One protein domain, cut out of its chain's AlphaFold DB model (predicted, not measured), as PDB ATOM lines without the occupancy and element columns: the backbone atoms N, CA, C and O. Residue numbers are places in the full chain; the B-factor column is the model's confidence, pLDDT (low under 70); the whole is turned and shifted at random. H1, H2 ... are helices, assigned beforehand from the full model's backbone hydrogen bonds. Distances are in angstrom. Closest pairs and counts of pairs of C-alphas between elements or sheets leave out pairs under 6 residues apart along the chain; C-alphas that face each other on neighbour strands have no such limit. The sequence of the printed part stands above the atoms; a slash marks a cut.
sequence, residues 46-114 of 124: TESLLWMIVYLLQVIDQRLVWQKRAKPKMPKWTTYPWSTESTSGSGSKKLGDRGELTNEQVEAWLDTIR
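This is residues 46 to 114 of the 124 residues of an uncharacterized protein of Dietzia sp. ANT_WB102 (UniProt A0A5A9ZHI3). One long helix, H1, is followed by a long loop that first folds back beside it, then crosses a gap to a short second helix, H2, which sticks out from the rest as a free end. The printed part has 69 residues, with H1 then H2 along the chain and no named strand; the class is all helix, though under half of the residues, 33, are in named elements. The whole is loose, with a radius of gyration of the C-alphas of 14.3 A and spans of 32 by 32 by 25 A.

H1, residues 46 to 67, and H2, residues 103 to 113, are apart, with no C-alpha of the one within 8 A of the other. A long link of 35 residues, 68 to 102, joins them. Residues 99 to 105, of which 103 to 105 belong to H2, stand free, as do residues 107 to 114, of which 107 to 113 belong to H2. In H1 and H2 every O i to N i+4 pair is within hydrogen-bond range.

H1 runs 32.0 A from C-alpha 46 at (-56.032, -23.347, -16.810) to C-alpha 67. H2 runs 15.5 A and ends with C-alpha 113 at (-42.165, -38.725, 4.992).

The two C-alphas farthest apart, of Arg 69 and Glu 104, are 36.3 A apart. The printed part has no cut. Its mean pLDDT is 74.8, with residue 69 and residues 84 to 99 under 70.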
ATOM      1  N   THR A  46     -56.973 -23.387 -17.935       87.25
ATOM      2  CA  THR A  46     -56.032 -23.347 -16.810       87.25
ATOM      3  C   THR A  46     -55.748 -24.745 -16.277       87.25
ATOM      4  O   THR A  46     -54.583 -25.106 -16.116       87.25
ATOM      5  N   GLU A  47     -56.775 -25.576 -16.087       87.06
ATOM      6  CA  GLU A  47     -56.594 -26.967 -15.661       87.06
ATOM      7  C   GLU A  47     -55.862 -27.787 -16.729       87.06
ATOM      8  O   GLU A  47     -54.989 -28.588 -16.397       87.06
ATOM      9  N   SER A  48     -56.139 -27.532 -18.011       86.69
ATOM     10  CA  SER A  48     -55.430 -28.177 -19.126       86.69
ATOM     11  C   SER A  48     -53.930 -27.857 -19.124       86.69
ATOM     12  O   SER A  48     -53.102 -28.752 -19.306       86.69
ATOM     13  N   LEU A  49     -53.563 -26.595 -18.880       90.44
ATOM     14  CA  LEU A  49     -52.163 -26.175 -18.767       90.44
ATOM     15  C   LEU A  49     -51.485 -26.788 -17.541       90.44
ATOM     16  O   LEU A  49     -50.376 -27.312 -17.651       90.44
ATOM     17  N   LEU A  50     -52.153 -26.775 -16.386       90.25
ATOM     18  CA  LEU A  50     -51.642 -27.417 -15.174       90.25
ATOM     19  C   LEU A  50     -51.410 -28.913 -15.395       90.25
ATOM     20  O   LEU A  50     -50.377 -29.448 -14.993       90.25
ATOM     21  N   TRP A  51     -52.322 -29.580 -16.099       89.19
ATOM     22  CA  TRP A  51     -52.184 -30.990 -16.436       89.19
ATOM     23  C   TRP A  51     -50.972 -31.270 -17.327       89.19
ATOM     24  O   TRP A  51     -50.210 -32.207 -17.078       89.19
ATOM     25  N   MET A  52     -50.734 -30.410 -18.317       90.00
ATOM     26  CA  MET A  52     -49.538 -30.484 -19.155       90.00
ATOM     27  C   MET A  52     -48.252 -30.329 -18.332       90.00
ATOM     28  O   MET A  52     -47.301 -31.085 -18.536       90.00
ATOM     29  N   ILE A  53     -48.227 -29.399 -17.373       92.31
ATOM     30  CA  ILE A  53     -47.076 -29.198 -16.481       92.31
ATOM     31  C   ILE A  53     -46.816 -30.453 -15.638       92.31
ATOM     32  O   ILE A  53     -45.675 -30.911 -15.564       92.31
ATOM     33  N   VAL A  54     -47.858 -31.051 -15.052       89.75
ATOM     34  CA  VAL A  54     -47.739 -32.289 -14.260       89.75
ATOM     35  C   VAL A  54     -47.146 -33.427 -15.094       89.75
ATOM     36  O   VAL A  54     -46.231 -34.113 -14.638       89.75
ATOM     37  N   TYR A  55     -47.607 -33.605 -16.332       87.44
ATOM     38  CA  TYR A  55     -47.048 -34.614 -17.233       87.44
ATOM     39  C   TYR A  55     -45.566 -34.363 -17.551       87.44
ATOM     40  O   TYR A  55     -44.755 -35.288 -17.501       87.44
ATOM     41  N   LEU A  56     -45.181 -33.115 -17.838       89.50
ATOM     42  CA  LEU A  56     -43.782 -32.772 -18.106       89.50
ATOM     43  C   LEU A  56     -42.886 -33.047 -16.892       89.50
ATOM     44  O   LEU A  56     -41.782 -33.566 -17.060       89.50
ATOM     45  N   LEU A  57     -43.369 -32.776 -15.678       90.44
ATOM     46  CA  LEU A  57     -42.660 -33.115 -14.442       90.44
ATOM     47  C   LEU A  57     -42.446 -34.629 -14.302       90.44
ATOM     48  O   LEU A  57     -41.336 -35.057 -13.987       90.44
ATOM     49  N   GLN A  58     -43.456 -35.449 -14.615       86.19
ATOM     50  CA  GLN A  58     -43.313 -36.912 -14.620       86.19
ATOM     51  C   GLN A  58     -42.281 -37.389 -15.651       86.19
ATOM     52  O   GLN A  58     -41.497 -38.298 -15.380       86.19
ATOM     53  N   VAL A  59     -42.242 -36.770 -16.834       87.31
ATOM     54  CA  VAL A  59     -41.232 -37.079 -17.857       87.31
ATOM     55  C   VAL A  59     -39.827 -36.717 -17.370       87.31
ATOM     56  O   VAL A  59     -38.892 -37.492 -17.583       87.31
ATOM     57  N   ILE A  60     -39.661 -35.563 -16.717       89.56
ATOM     58  CA  ILE A  60     -38.374 -35.134 -16.153       89.56
ATOM     59  C   ILE A  60     -37.904 -36.125 -15.082       89.56
ATOM     60  O   ILE A  60     -36.757 -36.568 -15.144       89.56
ATOM     61  N   ASP A  61     -38.781 -36.534 -14.166       86.62
ATOM     62  CA  ASP A  61     -38.471 -37.528 -13.132       86.62
ATOM     63  C   ASP A  61     -37.991 -38.858 -13.742       86.62
ATOM     64  O   ASP A  61     -36.915 -39.364 -13.418       86.62
ATOM     65  N   GLN A  62     -38.708 -39.372 -14.744       83.88
ATOM     66  CA  GLN A  62     -38.293 -40.590 -15.442       83.88
ATOM     67  C   GLN A  62     -36.967 -40.426 -16.201       83.88
ATOM     68  O   GLN A  62     -36.168 -41.363 -16.270       83.88
ATOM     69  N   ARG A  63     -36.669 -39.239 -16.741       85.19
ATOM     70  CA  ARG A  63     -35.350 -38.963 -17.335       85.19
ATOM     71  C   ARG A  63     -34.235 -38.972 -16.292       85.19
ATOM     72  O   ARG A  63     -33.153 -39.477 -16.591       85.19
ATOM     73  N   LEU A  64     -34.484 -38.478 -15.079       86.25
ATOM     74  CA  LEU A  64     -33.520 -38.558 -13.975       86.25
ATOM     75  C   LEU A  64     -33.268 -40.011 -13.551       86.25
ATOM     76  O   LEU A  64     -32.117 -40.402 -13.347       86.25
ATOM     77  N   VAL A  65     -34.313 -40.840 -13.494       84.75
ATOM     78  CA  VAL A  65     -34.187 -42.288 -13.244       84.75
ATOM     79  C   VAL A  65     -33.330 -42.965 -14.319       84.75
ATOM     80  O   VAL A  65     -32.465 -43.783 -13.998       84.75
ATOM     81  N   TRP A  66     -33.506 -42.578 -15.587       83.50
ATOM     82  CA  TRP A  66     -32.708 -43.113 -16.692       83.50
ATOM     83  C   TRP A  66     -31.218 -42.785 -16.562       83.50
ATOM     84  O   TRP A  66     -30.372 -43.657 -16.766       83.50
ATOM     85  N   GLN A  67     -30.884 -41.561 -16.143       82.81
ATOM     86  CA  GLN A  67     -29.495 -41.176 -15.859       82.81
ATOM     87  C   GLN A  67     -28.854 -42.077 -14.789       82.81
ATOM     88  O   GLN A  67     -27.662 -42.370 -14.855       82.81
ATOM     89  N   LYS A  68     -29.651 -42.607 -13.851       80.75
ATOM     90  CA  LYS A  68     -29.211 -43.553 -12.813       80.75
ATOM     91  C   LYS A  68     -29.230 -45.035 -13.243       80.75
ATOM     92  O   LYS A  68     -29.152 -45.913 -12.391       80.75
ATOM     93  N   ARG A  69     -29.247 -45.318 -14.557       67.88
ATOM     94  CA  ARG A  69     -29.133 -46.649 -15.209       67.88
ATOM     95  C   ARG A  69     -30.350 -47.579 -15.134       67.88
ATOM     96  O   ARG A  69     -30.281 -48.687 -15.663       67.88
ATOM     97  N   ALA A  70     -31.475 -47.159 -14.563       76.00
ATOM     98  CA  ALA A  70     -32.710 -47.936 -14.657       76.00
ATOM     99  C   ALA A  70     -33.443 -47.590 -15.961       76.00
ATOM    100  O   ALA A  70     -33.588 -46.416 -16.291       76.00
ATOM    101  N   LYS A  71     -33.913 -48.592 -16.719       77.94
ATOM    102  CA  LYS A  71     -34.738 -48.340 -17.912       77.94
ATOM    103  C   LYS A  71     -36.044 -47.662 -17.460       77.94
ATOM    104  O   LYS A  71     -36.828 -48.315 -16.768       77.94
ATOM    105  N   PRO A  72     -36.288 -46.391 -17.822       77.94
ATOM    106  CA  PRO A  72     -37.456 -45.669 -17.345       77.94
ATOM    107  C   PRO A  72     -38.727 -46.218 -17.991       77.94
ATOM    108  O   PRO A  72     -38.726 -46.628 -19.158       77.94
ATOM    109  N   LYS A  73     -39.834 -46.181 -17.250       78.25
ATOM    110  CA  LYS A  73     -41.165 -46.384 -17.825       78.25
ATOM    111  C   LYS A  73     -41.726 -45.006 -18.131       78.25
ATOM    112  O   LYS A  73     -42.187 -44.312 -17.233       78.25
ATOM    113  N   MET A  74     -41.633 -44.595 -19.393       76.62
ATOM    114  CA  MET A  74     -42.124 -43.280 -19.800       76.62
ATOM    115  C   MET A  74     -43.633 -43.176 -19.544       76.62
ATOM    116  O   MET A  74     -44.367 -44.104 -19.905       76.62
ATOM    117  N   PRO A  75     -44.104 -42.074 -18.937       80.19
ATOM    118  CA  PRO A  75     -45.528 -41.858 -18.747       80.19
ATOM    119  C   PRO A  75     -46.194 -41.690 -20.117       80.19
ATOM    120  O   PRO A  75     -45.647 -41.049 -21.016       80.19
ATOM    121  N   LYS A  76     -47.378 -42.279 -20.294       80.50
ATOM    122  CA  LYS A  76     -48.192 -42.092 -21.499       80.50
ATOM    123  C   LYS A  76     -49.046 -40.838 -21.321       80.50
ATOM    124  O   LYS A  76     -49.647 -40.666 -20.263       80.50
ATOM    125  N   TRP A  77     -49.114 -39.983 -22.342       79.94
ATOM    126  CA  TRP A  77     -50.009 -38.824 -22.324       79.94
ATOM    127  C   TRP A  77     -51.472 -39.258 -22.197       79.94
ATOM    128  O   TRP A  77     -51.892 -40.260 -22.779       79.94
ATOM    129  N   THR A  78     -52.242 -38.475 -21.449       79.44
ATOM    130  CA  THR A  78     -53.651 -38.736 -21.157       79.44
ATOM    131  C   THR A  78     -54.417 -37.443 -21.368       79.44
ATOM    132  O   THR A  78     -53.968 -36.391 -20.907       79.44
ATOM    133  N   THR A  79     -55.556 -37.510 -22.053       79.75
ATOM    134  CA  THR A  79     -56.360 -36.321 -22.361       79.75
ATOM    135  C   THR A  79     -56.912 -35.658 -21.101       79.75
ATOM    136  O   THR A  79     -56.932 -34.435 -21.020       79.75
ATOM    137  N   TYR A  80     -57.303 -36.453 -20.102       83.12
ATOM    138  CA  TYR A  80     -57.847 -35.971 -18.835       83.12
ATOM    139  C   TYR A  80     -57.302 -36.794 -17.665       83.12
ATOM    140  O   TYR A  80     -57.113 -38.000 -17.816       83.12
ATOM    141  N   PRO A  81     -57.135 -36.200 -16.473       77.44
ATOM    142  CA  PRO A  81     -56.555 -36.895 -15.325       77.44
ATOM    143  C   PRO A  81     -57.427 -38.042 -14.798       77.44
ATOM    144  O   PRO A  81     -56.913 -38.988 -14.207       77.44
ATOM    145  N   TRP A  82     -58.744 -37.986 -15.014       74.50
ATOM    146  CA  TRP A  82     -59.677 -39.055 -14.638       74.50
ATOM    147  C   TRP A  82     -59.938 -40.057 -15.770       74.50
ATOM    148  O   TRP A  82     -60.729 -40.984 -15.574       74.50
ATOM    149  N   SER A  83     -59.326 -39.906 -16.953       74.00
ATOM    150  CA  SER A  83     -59.557 -40.860 -18.037       74.00
ATOM    151  C   SER A  83     -58.879 -42.200 -17.729       74.00
ATOM    152  O   SER A  83     -57.690 -42.290 -17.410       74.00
ATOM    153  N   THR A  84     -59.654 -43.280 -17.837       62.38
ATOM    154  CA  THR A  84     -59.198 -44.659 -17.603       62.38
ATOM    155  C   THR A  84     -58.225 -45.154 -18.674       62.38
ATOM    156  O   THR A  84     -57.532 -46.147 -18.469       62.38
ATOM    157  N   GLU A  85     -58.121 -44.447 -19.804       55.50
ATOM    158  CA  GLU A  85     -57.230 -44.775 -20.927       55.50
ATOM    159  C   GLU A  85     -55.738 -44.696 -20.571       55.50
ATOM    160  O   GLU A  85     -54.891 -45.289 -21.241       55.50
ATOM    161  N   SER A  86     -55.411 -43.979 -19.497       49.94
ATOM    162  CA  SER A  86     -54.059 -43.874 -18.950       49.94
ATOM    163  C   SER A  86     -53.671 -45.029 -18.031       49.94
ATOM    164  O   SER A  86     -52.486 -45.289 -17.826       49.94
ATOM    165  N   THR A  87     -54.668 -45.750 -17.506       47.59
ATOM    166  CA  THR A  87     -54.503 -46.788 -16.480       47.59
ATOM    167  C   THR A  87     -54.149 -48.162 -17.060       47.59
ATOM    168  O   THR A  87     -54.079 -49.154 -16.344       47.59
ATOM    169  N   SER A  88     -53.886 -48.252 -18.368       40.88
ATOM    170  CA  SER A  88     -53.488 -49.508 -19.020       40.88
ATOM    171  C   SER A  88     -51.986 -49.813 -18.905       40.88
ATOM    172  O   SER A  88     -51.526 -50.848 -19.383       40.88
ATOM    173  N   GLY A  89     -51.194 -48.914 -18.315       42.81
ATOM    174  CA  GLY A  89     -49.792 -49.158 -17.992       42.81
ATOM    175  C   GLY A  89     -49.669 -49.689 -16.570       42.81
ATOM    176  O   GLY A  89     -49.913 -48.944 -15.629       42.81
ATOM    177  N   SER A  90     -49.273 -50.958 -16.421       38.00
ATOM    178  CA  SER A  90     -48.941 -51.624 -15.149       38.00
ATOM    179  C   SER A  90     -48.203 -50.688 -14.171       38.00
ATOM    180  O   SER A  90     -46.971 -50.593 -14.219       38.00
ATOM    181  N   GLY A  91     -48.947 -50.024 -13.280       43.59
ATOM    182  CA  GLY A  91     -48.411 -49.187 -12.203       43.59
ATOM    183  C   GLY A  91     -48.793 -47.701 -12.195       43.59
ATOM    184  O   GLY A  91     -48.227 -46.975 -11.381       43.59
ATOM    185  N   SER A  92     -49.719 -47.209 -13.026       47.81
ATOM    186  CA  SER A  92     -50.196 -45.824 -12.875       47.81
ATOM    187  C   SER A  92     -51.131 -45.712 -11.664       47.81
ATOM    188  O   SER A  92     -52.349 -45.867 -11.774       47.81
ATOM    189  N   LYS A  93     -50.559 -45.460 -10.484       53.59
ATOM    190  CA  LYS A  93     -51.324 -44.970  -9.335       53.59
ATOM    191  C   LYS A  93     -52.058 -43.708  -9.784       53.59
ATOM    192  O   LYS A  93     -51.415 -42.745 -10.202       53.59
ATOM    193  N   LYS A  94     -53.391 -43.728  -9.751       57.22
ATOM    194  CA  LYS A  94     -54.201 -42.521  -9.933       57.22
ATOM    195  C   LYS A  94     -53.708 -41.487  -8.913       57.22
ATOM    196  O   LYS A  94     -53.478 -41.811  -7.749       57.22
ATOM    197  N   LEU A  95     -53.466 -40.257  -9.354       49.31
ATOM    198  CA  LEU A  95     -53.029 -39.199  -8.447       49.31
ATOM    199  C   LEU A  95     -54.159 -38.940  -7.436       49.31
ATOM    200  O   LEU A  95     -55.272 -38.616  -7.840       49.31
ATOM    201  N   GLY A  96     -53.883 -39.135  -6.145       55.72
ATOM    202  CA  GLY A  96     -54.899 -39.079  -5.084       55.72
ATOM    203  C   GLY A  96     -55.636 -40.399  -4.818       55.72
ATOM    204  O   GLY A  96     -56.621 -40.409  -4.085       55.72
ATOM    205  N   ASP A  97     -55.176 -41.512  -5.391       63.03
ATOM    206  CA  ASP A  97     -55.720 -42.835  -5.098       63.03
ATOM    207  C   ASP A  97     -55.146 -43.385  -3.796       63.03
ATOM    208  O   ASP A  97     -53.945 -43.636  -3.665       63.03
ATOM    209  N   ARG A  98     -56.042 -43.553  -2.828       57.16
ATOM    210  CA  ARG A  98     -55.779 -44.130  -1.508       57.16
ATOM    211  C   ARG A  98     -55.633 -45.657  -1.557       57.16
ATOM    212  O   ARG A  98     -55.250 -46.255  -0.556       57.16
ATOM    213  N   GLY A  99     -55.868 -46.294  -2.710       67.38
ATOM    214  CA  GLY A  99     -55.851 -47.751  -2.818       67.38
ATOM    215  C   GLY A  99     -56.828 -48.361  -1.809       67.38
ATOM    216  O   GLY A  99     -57.986 -47.958  -1.755       67.38
ATOM    217  N   GLU A 100     -56.345 -49.284  -0.977       70.25
ATOM    218  CA  GLU A 100     -57.117 -49.901   0.115       70.25
ATOM    219  C   GLU A 100     -56.872 -49.248   1.492       70.25
ATOM    220  O   GLU A 100     -57.403 -49.711   2.499       70.25
ATOM    221  N   LEU A 101     -56.062 -48.186   1.567       71.19
ATOM    222  CA  LEU A 101     -55.673 -47.563   2.834       71.19
ATOM    223  C   LEU A 101     -56.747 -46.590   3.332       71.19
ATOM    224  O   LEU A 101     -57.322 -45.807   2.568       71.19
ATOM    225  N   THR A 102     -56.994 -46.608   4.641       77.81
ATOM    226  CA  THR A 102     -57.869 -45.629   5.297       77.81
ATOM    227  C   THR A 102     -57.169 -44.270   5.404       77.81
ATOM    228  O   THR A 102     -55.941 -44.190   5.399       77.81
ATOM    229  N   ASN A 103     -57.939 -43.179   5.505       73.50
ATOM    230  CA  ASN A 103     -57.374 -41.822   5.567       73.50
ATOM    231  C   ASN A 103     -56.354 -41.664   6.709       73.50
ATOM    232  O   ASN A 103     -55.297 -41.086   6.493       73.50
ATOM    233  N   GLU A 104     -56.625 -42.260   7.870       79.31
ATOM    234  CA  GLU A 104     -55.744 -42.219   9.047       79.31
ATOM    235  C   GLU A 104     -54.381 -42.882   8.783       79.31
ATOM    236  O   GLU A 104     -53.340 -42.394   9.215       79.31
ATOM    237  N   GLN A 105     -54.361 -43.978   8.020       77.88
ATOM    238  CA  GLN A 105     -53.123 -44.671   7.652       77.88
ATOM    239  C   GLN A 105     -52.317 -43.885   6.616       77.88
ATOM    240  O   GLN A 105     -51.085 -43.902   6.641       77.88
ATOM    241  N   VAL A 106     -53.005 -43.181   5.713       76.81
ATOM    242  CA  VAL A 106     -52.360 -42.289   4.743       76.81
ATOM    243  C   VAL A 106     -51.741 -41.087   5.455       76.81
ATOM    244  O   VAL A 106     -50.605 -40.737   5.152       76.81
ATOM    245  N   GLU A 107     -52.441 -40.489   6.420       79.75
ATOM    246  CA  GLU A 107     -51.931 -39.376   7.231       79.75
ATOM    247  C   GLU A 107     -50.701 -39.785   8.045       79.75
ATOM    248  O   GLU A 107     -49.663 -39.132   7.948       79.75
ATOM    249  N   ALA A 108     -50.761 -40.930   8.734       83.25
ATOM    250  CA  ALA A 108     -49.617 -41.463   9.466       83.25
ATOM    251  C   ALA A 108     -48.400 -41.698   8.552       83.25
ATOM    252  O   ALA A 108     -47.270 -41.384   8.922       83.25
ATOM    253  N   TRP A 109     -48.611 -42.208   7.335       78.62
ATOM    254  CA  TRP A 109     -47.536 -42.386   6.358       78.62
ATOM    255  C   TRP A 109     -46.963 -41.049   5.868       78.62
ATOM    256  O   TRP A 109     -45.743 -40.896   5.786       78.62
ATOM    257  N   LEU A 110     -47.819 -40.066   5.581       78.12
ATOM    258  CA  LEU A 110     -47.383 -38.731   5.169       78.12
ATOM    259  C   LEU A 110     -46.536 -38.050   6.247       78.12
ATOM    260  O   LEU A 110     -45.523 -37.436   5.912       78.12
ATOM    261  N   ASP A 111     -46.888 -38.218   7.521       81.50
ATOM    262  CA  ASP A 111     -46.107 -37.688   8.639       81.50
ATOM    263  C   ASP A 111     -44.722 -38.334   8.747       81.50
ATOM    264  O   ASP A 111     -43.752 -37.645   9.057       81.50
ATOM    265  N   THR A 112     -44.578 -39.617   8.395       82.19
ATOM    266  CA  THR A 112     -43.253 -40.266   8.364       82.19
ATOM    267  C   THR A 112     -42.340 -39.775   7.238       82.19
ATOM    268  O   THR A 112     -41.120 -39.889   7.340       82.19
ATOM    269  N   ILE A 113     -42.910 -39.231   6.160       77.81
ATOM    270  CA  ILE A 113     -42.165 -38.725   4.992       77.81
ATOM    271  C   ILE A 113     -41.925 -37.218   5.090       77.81
ATOM    272  O   ILE A 113     -41.089 -36.663   4.369       77.81
ATOM    273  N   ARG A 114     -42.643 -36.536   5.984       70.50
ATOM    274  CA  ARG A 114     -42.526 -35.096   6.164       70.50
ATOM    275  C   ARG A 114     -41.096 -34.750   6.608       70.50
ATOM    276  O   ARG A 114     -40.584 -35.357   7.548       70.50
TER     277      ARG A 114